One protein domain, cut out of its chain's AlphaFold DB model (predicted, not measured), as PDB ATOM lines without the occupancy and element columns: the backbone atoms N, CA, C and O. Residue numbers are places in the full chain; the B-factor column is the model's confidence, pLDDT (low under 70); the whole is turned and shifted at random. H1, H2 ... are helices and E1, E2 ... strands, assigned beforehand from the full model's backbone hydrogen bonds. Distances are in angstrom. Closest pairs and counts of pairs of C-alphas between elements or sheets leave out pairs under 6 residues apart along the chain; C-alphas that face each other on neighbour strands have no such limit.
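AT A GLANCE: This is residues 22 to 85 of the 113 residues of an uncharacterized protein of Aphanomyces astaci (UniProt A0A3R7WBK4). With little regular structure, this model has a short helix, H1, over one face of a small three-strand sheet, E1 E3 E2, and a longer hairpin, E4 and E5, as a second sheet near E3. The 64 printed residues hold H1, then E1 to E5, mostly strand, with 25 residues in named elements. The first sheet is mixed, the second antiparallel. The whole is flat, 37 by 27 by 10 A, and only just compact, close to loose, with a radius of gyration of the C-alphas of 12.4 A.

IN THESE COORDINATES: H1, residues 24 to 27, spans 5.2 A from C-alpha 24 at (-31.196, -8.510, -11.935). E1 is residues 34 to 36, 6.3 A; E2 45 to 47, 6.5 A; E3 50 to 52, 6.6 A. E4, residues 62 to 67, spans 16.1 A; E5, 72 to 77, spans 17.0 A to (-29.509, 14.486, -25.326).

HOW THE PARTS SIT: H1, too short for an O i to N i+4 pair, is on the first sheet at a height of 8.0 A; its closest C-alphas to E3 are Ala 25 and Ala 50, 5.4 A. E1 is parallel to E3 (N 36 and O 51, 2.9 A). Within hydrogen-bond range, hairpin E2 and E3 has N 52 and O 45, 2.8 A; hairpin E4 and E5 has N 67 and O 72, 2.8 A. E3 and E4 are near each other.

THE WHOLE: The farthest C-alphas, Pro 31 and Lys 80, are 37.4 A apart. The printed part has no cut, no long link and no printed residue under 70.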
ATOM      1  N   SER A  22     -27.436  -7.641  -6.235       86.94
ATOM      2  CA  SER A  22     -26.986  -7.436  -7.621       86.94
ATOM      3  C   SER A  22     -28.143  -6.965  -8.496       86.94
ATOM      4  O   SER A  22     -29.297  -7.325  -8.251       86.94
ATOM      5  N   LEU A  23     -27.852  -6.164  -9.527       91.19
ATOM      6  CA  LEU A  23     -28.853  -5.827 -10.539       91.19
ATOM      7  C   LEU A  23     -29.342  -7.119 -11.200       91.19
ATOM      8  O   LEU A  23     -28.544  -7.985 -11.560       91.19
ATOM      9  N   TRP A  24     -30.653  -7.269 -11.371       92.75
ATOM     10  CA  TRP A  24     -31.196  -8.510 -11.935       92.75
ATOM     11  C   TRP A  24     -30.662  -8.764 -13.358       92.75
ATOM     12  O   TRP A  24     -30.387  -9.906 -13.729       92.75
ATOM     13  N   ALA A  25     -30.431  -7.694 -14.126       93.44
ATOM     14  CA  ALA A  25     -29.945  -7.760 -15.499       93.44
ATOM     15  C   ALA A  25     -28.540  -8.374 -15.609       93.44
ATOM     16  O   ALA A  25     -28.246  -9.038 -16.601       93.44
ATOM     17  N   SER A  26     -27.684  -8.206 -14.589       92.62
ATOM     18  CA  SER A  26     -26.362  -8.851 -14.545       92.62
ATOM     19  C   SER A  26     -26.425 -10.330 -14.166       92.62
ATOM     20  O   SER A  26     -25.487 -11.065 -14.440       92.62
ATOM     21  N   THR A  27     -27.522 -10.771 -13.546       93.19
ATOM     22  CA  THR A  27     -27.749 -12.183 -13.180       93.19
ATOM     23  C   THR A  27     -28.509 -12.969 -14.249       93.19
ATOM     24  O   THR A  27     -28.700 -14.175 -14.118       93.19
ATOM     25  N   TYR A  28     -28.988 -12.297 -15.299       93.81
ATOM     26  CA  TYR A  28     -29.758 -12.932 -16.357       93.81
ATOM     27  C   TYR A  28     -28.850 -13.408 -17.495       93.81
ATOM     28  O   TYR A  28     -28.163 -12.615 -18.139       93.81
ATOM     29  N   HIS A  29     -28.894 -14.712 -17.771       95.38
ATOM     30  CA  HIS A  29     -28.011 -15.380 -18.732       95.38
ATOM     31  C   HIS A  29     -28.731 -15.853 -20.007       95.38
ATOM     32  O   HIS A  29     -28.201 -16.679 -20.746       95.38
ATOM     33  N   GLY A  30     -29.919 -15.311 -20.296       93.75
ATOM     34  CA  GLY A  30     -30.616 -15.559 -21.558       93.75
ATOM     35  C   GLY A  30     -31.518 -16.800 -21.557       93.75
ATOM     36  O   GLY A  30     -32.044 -17.182 -20.509       93.75
ATOM     37  N   PRO A  31     -31.784 -17.396 -22.740       95.75
ATOM     38  CA  PRO A  31     -31.194 -17.074 -24.050       95.75
ATOM     39  C   PRO A  31     -31.849 -15.882 -24.768       95.75
ATOM     40  O   PRO A  31     -31.331 -15.403 -25.773       95.75
ATOM     41  N   LYS A  32     -33.012 -15.411 -24.303       96.75
ATOM     42  CA  LYS A  32     -33.743 -14.321 -24.964       96.75
ATOM     43  C   LYS A  32     -33.120 -12.978 -24.608       96.75
ATOM     44  O   LYS A  32     -32.762 -12.766 -23.460       96.75
ATOM     45  N   LEU A  33     -33.051 -12.054 -25.560       96.69
ATOM     46  CA  LEU A  33     -32.720 -10.668 -25.248       96.69
ATOM     47  C   LEU A  33     -33.915  -9.989 -24.570       96.69
ATOM     48  O   LEU A  33     -34.999  -9.929 -25.148       96.69
ATOM     49  N   ILE A  34     -33.708  -9.440 -23.375       96.94
ATOM     50  CA  ILE A  34     -34.690  -8.606 -22.678       96.94
ATOM     51  C   ILE A  34     -34.263  -7.143 -22.783       96.94
ATOM     52  O   ILE A  34     -33.246  -6.749 -22.219       96.94
ATOM     53  N   VAL A  35     -35.051  -6.326 -23.479       97.31
ATOM     54  CA  VAL A  35     -34.868  -4.868 -23.533       97.31
ATOM     55  C   VAL A  35     -35.852  -4.219 -22.560       97.31
ATOM     56  O   VAL A  35     -37.043  -4.519 -22.604       97.31
ATOM     57  N   PHE A  36     -35.371  -3.368 -21.655       95.94
ATOM     58  CA  PHE A  36     -36.175  -2.836 -20.551       95.94
ATOM     59  C   PHE A  36     -35.802  -1.393 -20.174       95.94
ATOM     60  O   PHE A  36     -34.883  -0.801 -20.735       95.94
ATOM     61  N   GLY A  37     -36.541  -0.814 -19.222       94.19
ATOM     62  CA  GLY A  37     -36.309   0.527 -18.676       94.19
ATOM     63  C   GLY A  37     -36.513   0.571 -17.157       94.19
ATOM     64  O   GLY A  37     -36.001  -0.293 -16.454       94.19
ATOM     65  N   HIS A  38     -37.286   1.536 -16.648       93.00
ATOM     66  CA  HIS A  38     -37.714   1.674 -15.241       93.00
ATOM     67  C   HIS A  38     -36.632   2.086 -14.220       93.00
ATOM     68  O   HIS A  38     -36.955   2.738 -13.220       93.00
ATOM     69  N   ASP A  39     -35.367   1.712 -14.423       91.81
ATOM     70  CA  ASP A  39     -34.271   2.025 -13.499       91.81
ATOM     71  C   ASP A  39     -33.330   3.128 -14.005       91.81
ATOM     72  O   ASP A  39     -32.122   2.937 -14.148       91.81
ATOM     73  N   ALA A  40     -33.877   4.332 -14.186       93.25
ATOM     74  CA  ALA A  40     -33.115   5.545 -14.493       93.25
ATOM     75  C   ALA A  40     -31.943   5.836 -13.530       93.25
ATOM     76  O   ALA A  40     -31.030   6.601 -13.868       93.25
ATOM     77  N   LYS A  41     -31.974   5.270 -12.309       90.81
ATOM     78  CA  LYS A  41     -30.894   5.406 -11.322       90.81
ATOM     79  C   LYS A  41     -29.682   4.564 -11.719       90.81
ATOM     80  O   LYS A  41     -28.566   5.061 -11.602       90.81
ATOM     81  N   ALA A  42     -29.904   3.336 -12.183       91.81
ATOM     82  CA  ALA A  42     -28.846   2.481 -12.723       91.81
ATOM     83  C   ALA A  42     -28.336   2.976 -14.088       91.81
ATOM     84  O   ALA A  42     -27.173   2.763 -14.416       91.81
ATOM     85  N   GLY A  43     -29.171   3.685 -14.853       95.12
ATOM     86  CA  GLY A  43     -28.803   4.192 -16.172       95.12
ATOM     87  C   GLY A  43     -28.753   3.081 -17.222       95.12
ATOM     88  O   GLY A  43     -29.504   2.109 -17.144       95.12
ATOM     89  N   LEU A  44     -27.870   3.236 -18.217       97.44
ATOM     90  CA  LEU A  44     -27.679   2.230 -19.264       97.44
ATOM     91  C   LEU A  44     -27.118   0.940 -18.649       97.44
ATOM     92  O   LEU A  44     -26.051   0.958 -18.039       97.44
ATOM     93  N   GLN A  45     -27.816  -0.174 -18.851       96.94
ATOM     94  CA  GLN A  45     -27.362  -1.506 -18.448       96.94
ATOM     95  C   GLN A  45     -27.156  -2.345 -19.703       96.94
ATOM     96  O   GLN A  45     -28.135  -2.661 -20.366       96.94
ATOM     97  N   ASP A  46     -25.918  -2.705 -20.032       96.62
ATOM     98  CA  ASP A  46     -25.597  -3.485 -21.233       96.62
ATOM     99  C   ASP A  46     -24.972  -4.828 -20.849       96.62
ATOM    100  O   ASP A  46     -23.791  -4.915 -20.512       96.62
ATOM    101  N   THR A  47     -25.789  -5.882 -20.848       95.75
ATOM    102  CA  THR A  47     -25.347  -7.266 -20.638       95.75
ATOM    103  C   THR A  47     -25.720  -8.119 -21.852       95.75
ATOM    104  O   THR A  47     -26.641  -7.755 -22.589       95.75
ATOM    105  N   PRO A  48     -25.074  -9.278 -22.087       96.44
ATOM    106  CA  PRO A  48     -25.296 -10.064 -23.305       96.44
ATOM    107  C   PRO A  48     -26.775 -10.338 -23.626       96.44
ATOM    108  O   PRO A  48     -27.191 -10.227 -24.779       96.44
ATOM    109  N   PHE A  49     -27.592 -10.600 -22.598       96.56
ATOM    110  CA  PHE A  49     -29.007 -10.954 -22.748       96.56
ATOM    111  C   PHE A  49     -29.988  -9.965 -22.106       96.56
ATOM    112  O   PHE A  49     -31.195 -10.165 -22.217       96.56
ATOM    113  N   ALA A  50     -29.520  -8.885 -21.477       96.94
ATOM    114  CA  ALA A  50     -30.390  -7.849 -20.926       96.94
ATOM    115  C   ALA A  50     -29.861  -6.445 -21.254       96.94
ATOM    116  O   ALA A  50     -28.686  -6.148 -21.057       96.94
ATOM    117  N   LEU A  51     -30.737  -5.579 -21.763       97.56
ATOM    118  CA  LEU A  51     -30.406  -4.218 -22.175       97.56
ATOM    119  C   LEU A  51     -31.377  -3.208 -21.552       97.56
ATOM    120  O   LEU A  51     -32.523  -3.079 -21.984       97.56
ATOM    121  N   GLY A  52     -30.919  -2.495 -20.528       97.62
ATOM    122  CA  GLY A  52     -31.666  -1.432 -19.862       97.62
ATOM    123  C   GLY A  52     -31.418  -0.090 -20.541       97.62
ATOM    124  O   GLY A  52     -30.316   0.436 -20.451       97.62
ATOM    125  N   LEU A  53     -32.432   0.472 -21.200       98.38
ATOM    126  CA  LEU A  53     -32.348   1.708 -21.991       98.38
ATOM    127  C   LEU A  53     -32.763   2.972 -21.225       98.38
ATOM    128  O   LEU A  53     -32.692   4.074 -21.773       98.38
ATOM    129  N   ASP A  54     -33.214   2.837 -19.975       97.50
ATOM    130  CA  ASP A  54     -33.632   3.980 -19.163       97.50
ATOM    131  C   ASP A  54     -32.421   4.786 -18.689       97.50
ATOM    132  O   ASP A  54     -31.889   4.629 -17.593       97.50
ATOM    133  N   THR A  55     -31.982   5.689 -19.556       97.56
ATOM    134  CA  THR A  55     -30.893   6.621 -19.288       97.56
ATOM    135  C   THR A  55     -31.370   7.911 -18.631       97.56
ATOM    136  O   THR A  55     -30.600   8.866 -18.559       97.56
ATOM    137  N   GLY A  56     -32.613   7.966 -18.135       96.81
ATOM    138  CA  GLY A  56     -33.124   9.092 -17.357       96.81
ATOM    139  C   GLY A  56     -33.375  10.370 -18.161       96.81
ATOM    140  O   GLY A  56     -33.080  11.461 -17.675       96.81
ATOM    141  N   CYS A  57     -33.908  10.259 -19.381       97.81
ATOM    142  CA  CYS A  57     -34.188  11.406 -20.257       97.81
ATOM    143  C   CYS A  57     -35.006  12.510 -19.560       97.81
ATOM    144  O   CYS A  57     -34.649  13.684 -19.631       97.81
ATOM    145  N   CYS A  58     -36.057  12.141 -18.819       96.62
ATOM    146  CA  CYS A  58     -36.911  13.101 -18.110       96.62
ATOM    147  C   CYS A  58     -36.158  13.901 -17.029       96.62
ATOM    148  O   CYS A  58     -36.534  15.035 -16.733       96.62
ATOM    149  N   TYR A  59     -35.057  13.354 -16.510       96.25
ATOM    150  CA  TYR A  59     -34.166  13.993 -15.541       96.25
ATOM    151  C   TYR A  59     -33.081  14.864 -16.195       96.25
ATOM    152  O   TYR A  59     -32.114  15.233 -15.535       96.25
ATOM    153  N   GLY A  60     -33.201  15.163 -17.493       96.56
ATOM    154  CA  GLY A  60     -32.241  15.992 -18.225       96.56
ATOM    155  C   GLY A  60     -31.016  15.237 -18.745       96.56
ATOM    156  O   GLY A  60     -30.038  15.864 -19.136       96.56
ATOM    157  N   LYS A  61     -31.044  13.896 -18.752       96.69
ATOM    158  CA  LYS A  61     -29.945  13.073 -19.281       96.69
ATOM    159  C   LYS A  61     -30.111  12.817 -20.785       96.69
ATOM    160  O   LYS A  61     -29.965  13.731 -21.589       96.69
ATOM    161  N   ARG A  62     -30.366  11.573 -21.200       98.31
ATOM    162  CA  ARG A  62     -30.444  11.170 -22.616       98.31
ATOM    163  C   ARG A  62     -31.622  10.235 -22.846       98.31
ATOM    164  O   ARG A  62     -31.987   9.493 -21.932       98.31
ATOM    165  N   LEU A  63     -32.179  10.244 -24.054       98.50
ATOM    166  CA  LEU A  63     -33.062   9.189 -24.556       98.50
ATOM    167  C   LEU A  63     -32.218   8.213 -25.374       98.50
ATOM    168  O   LEU A  63     -31.538   8.638 -26.308       98.50
ATOM    169  N   THR A  64     -32.258   6.933 -25.016       98.69
ATOM    170  CA  THR A  64     -31.431   5.890 -25.632       98.69
ATOM    171  C   THR A  64     -32.316   4.837 -26.285       98.69
ATOM    172  O   THR A  64     -33.334   4.442 -25.725       98.69
ATOM    173  N   ALA A  65     -31.921   4.389 -27.473       98.31
ATOM    174  CA  ALA A  65     -32.565   3.319 -28.219       98.31
ATOM    175  C   ALA A  65     -31.522   2.297 -28.687       98.31
ATOM    176  O   ALA A  65     -30.332   2.602 -28.793       98.31
ATOM    177  N   VAL A  66     -31.984   1.086 -28.989       98.38
ATOM    178  CA  VAL A  66     -31.183   0.027 -29.606       98.38
ATOM    179  C   VAL A  66     -31.736  -0.283 -30.989       98.38
ATOM    180  O   VAL A  66     -32.947  -0.382 -31.171       98.38
ATOM    181  N   ILE A  67     -30.842  -0.438 -31.960       98.31
ATOM    182  CA  ILE A  67     -31.158  -0.912 -33.306       98.31
ATOM    183  C   ILE A  67     -30.823  -2.402 -33.350       98.31
ATOM    184  O   ILE A  67     -29.704  -2.798 -33.020       98.31
ATOM    185  N   LEU A  68     -31.816  -3.217 -33.700       96.62
ATOM    186  CA  LEU A  68     -31.698  -4.665 -33.846       96.62
ATOM    187  C   LEU A  68     -31.788  -5.037 -35.337       96.62
ATOM    188  O   LEU A  68     -32.552  -4.386 -36.051       96.62
ATOM    189  N   PRO A  69     -31.089  -6.099 -35.786       96.00
ATOM    190  CA  PRO A  69     -30.352  -7.086 -34.985       96.00
ATOM    191  C   PRO A  69     -28.921  -6.682 -34.584       96.00
ATOM    192  O   PRO A  69     -28.308  -7.386 -33.790       96.00
ATOM    193  N   GLU A  70     -28.388  -5.555 -35.063       96.56
ATOM    194  CA  GLU A  70     -26.979  -5.154 -34.883       96.56
ATOM    195  C   GLU A  70     -26.597  -4.822 -33.431       96.56
ATOM    196  O   GLU A  70     -25.428  -4.586 -33.134       96.56
ATOM    197  N   ARG A  71     -27.582  -4.755 -32.527       96.31
ATOM    198  CA  ARG A  71     -27.444  -4.326 -31.128       96.31
ATOM    199  C   ARG A  71     -26.720  -2.978 -31.000       96.31
ATOM    200  O   ARG A  71     -25.973  -2.730 -30.056       96.31
ATOM    201  N   ARG A  72     -26.953  -2.076 -31.955       98.12
ATOM    202  CA  ARG A  72     -26.300  -0.766 -31.993       98.12
ATOM    203  C   ARG A  72     -27.064   0.234 -31.135       98.12
ATOM    204  O   ARG A  72     -28.227   0.522 -31.407       98.12
ATOM    205  N   LEU A  73     -26.402   0.790 -30.126       98.38
ATOM    206  CA  LEU A  73     -26.968   1.831 -29.273       98.38
ATOM    207  C   LEU A  73     -26.887   3.205 -29.943       98.38
ATOM    208  O   LEU A  73     -25.842   3.608 -30.453       98.38
ATOM    209  N   VAL A  74     -27.992   3.944 -29.898       98.56
ATOM    210  CA  VAL A  74     -28.077   5.343 -30.327       98.56
ATOM    211  C   VAL A  74     -28.714   6.169 -29.217       98.56
ATOM    212  O   VAL A  74     -29.583   5.683 -28.495       98.56
ATOM    213  N   SER A  75     -28.281   7.418 -29.043       98.50
ATOM    214  CA  SER A  75     -28.856   8.290 -28.017       98.50
ATOM    215  C   SER A  75     -28.889   9.751 -28.431       98.50
ATOM    216  O   SER A  75     -27.955  10.253 -29.058       98.50
ATOM    217  N   VAL A  76     -29.930  10.451 -27.993       98.56
ATOM    218  CA  VAL A  76     -30.059  11.906 -28.119       98.56
ATOM    219  C   VAL A  76     -30.033  12.554 -26.733       98.56
ATOM    220  O   VAL A  76     -30.548  11.963 -25.776       98.56
ATOM    221  N   PRO A  77     -29.417  13.740 -26.576       98.44
ATOM    222  CA  PRO A  77     -29.509  14.486 -25.326       98.44
ATOM    223  C   PRO A  77     -30.964  14.877 -25.041       98.44
ATOM    224  O   PRO A  77     -31.748  15.111 -25.963       98.44
ATOM    225  N   ALA A  78     -31.332  14.948 -23.762       98.06
ATOM    226  CA  ALA A  78     -32.611  15.518 -23.366       98.06
ATOM    227  C   ALA A  78     -32.659  16.997 -23.771       98.06
ATOM    228  O   ALA A  78     -31.688  17.728 -23.596       98.06
ATOM    229  N   PHE A  79     -33.805  17.447 -24.283       97.88
ATOM    230  CA  PHE A  79     -33.993  18.851 -24.661       97.88
ATOM    231  C   PHE A  79     -33.887  19.796 -23.454       97.88
ATOM    232  O   PHE A  79     -33.352  20.895 -23.550       97.88
ATOM    233  N   LYS A  80     -34.414  19.353 -22.309       97.19
ATOM    234  CA  LYS A  80     -34.342  20.029 -21.014       97.19
ATOM    235  C   LYS A  80     -34.581  19.021 -19.894       97.19
ATOM    236  O   LYS A  80     -35.025  17.899 -20.142       97.19
ATOM    237  N   THR A  81     -34.363  19.447 -18.658       97.69
ATOM    238  CA  THR A  81     -34.829  18.719 -17.474       97.69
ATOM    239  C   THR A  81     -36.334  18.917 -17.320       97.69
ATOM    240  O   THR A  81     -36.799  20.046 -17.174       97.69
ATOM    241  N   TYR A  82     -37.102  17.828 -17.372       96.00
ATOM    242  CA  TYR A  82     -38.562  17.857 -17.214       96.00
ATOM    243  C   TYR A  82     -38.994  17.618 -15.765       96.00
ATOM    244  O   TYR A  82     -40.036  18.108 -15.345       96.00
ATOM    245  N   THR A  83     -38.187  16.885 -14.998       95.00
ATOM    246  CA  THR A  83     -38.372  16.668 -13.562       95.00
ATOM    247  C   THR A  83     -37.016  16.646 -12.871       95.00
ATOM    248  O   THR A  83     -36.033  16.164 -13.436       95.00
ATOM    249  N   SER A  84     -36.948  17.135 -11.634       88.31
ATOM    250  CA  SER A  84     -35.763  16.930 -10.805       88.31
ATOM    251  C   SER A  84     -35.565  15.435 -10.563       88.31
ATOM    252  O   SER A  84     -36.529  14.668 -10.447       88.31
ATOM    253  N   THR A  85     -34.306  14.991 -10.502       78.12
ATOM    254  CA  THR A  85     -34.022  13.706  -9.861       78.12
ATOM    255  C   THR A  85     -34.569  13.802  -8.448       78.12
ATOM    256  O   THR A  85     -34.279  14.819  -7.810       78.12
TER     257      THR A  85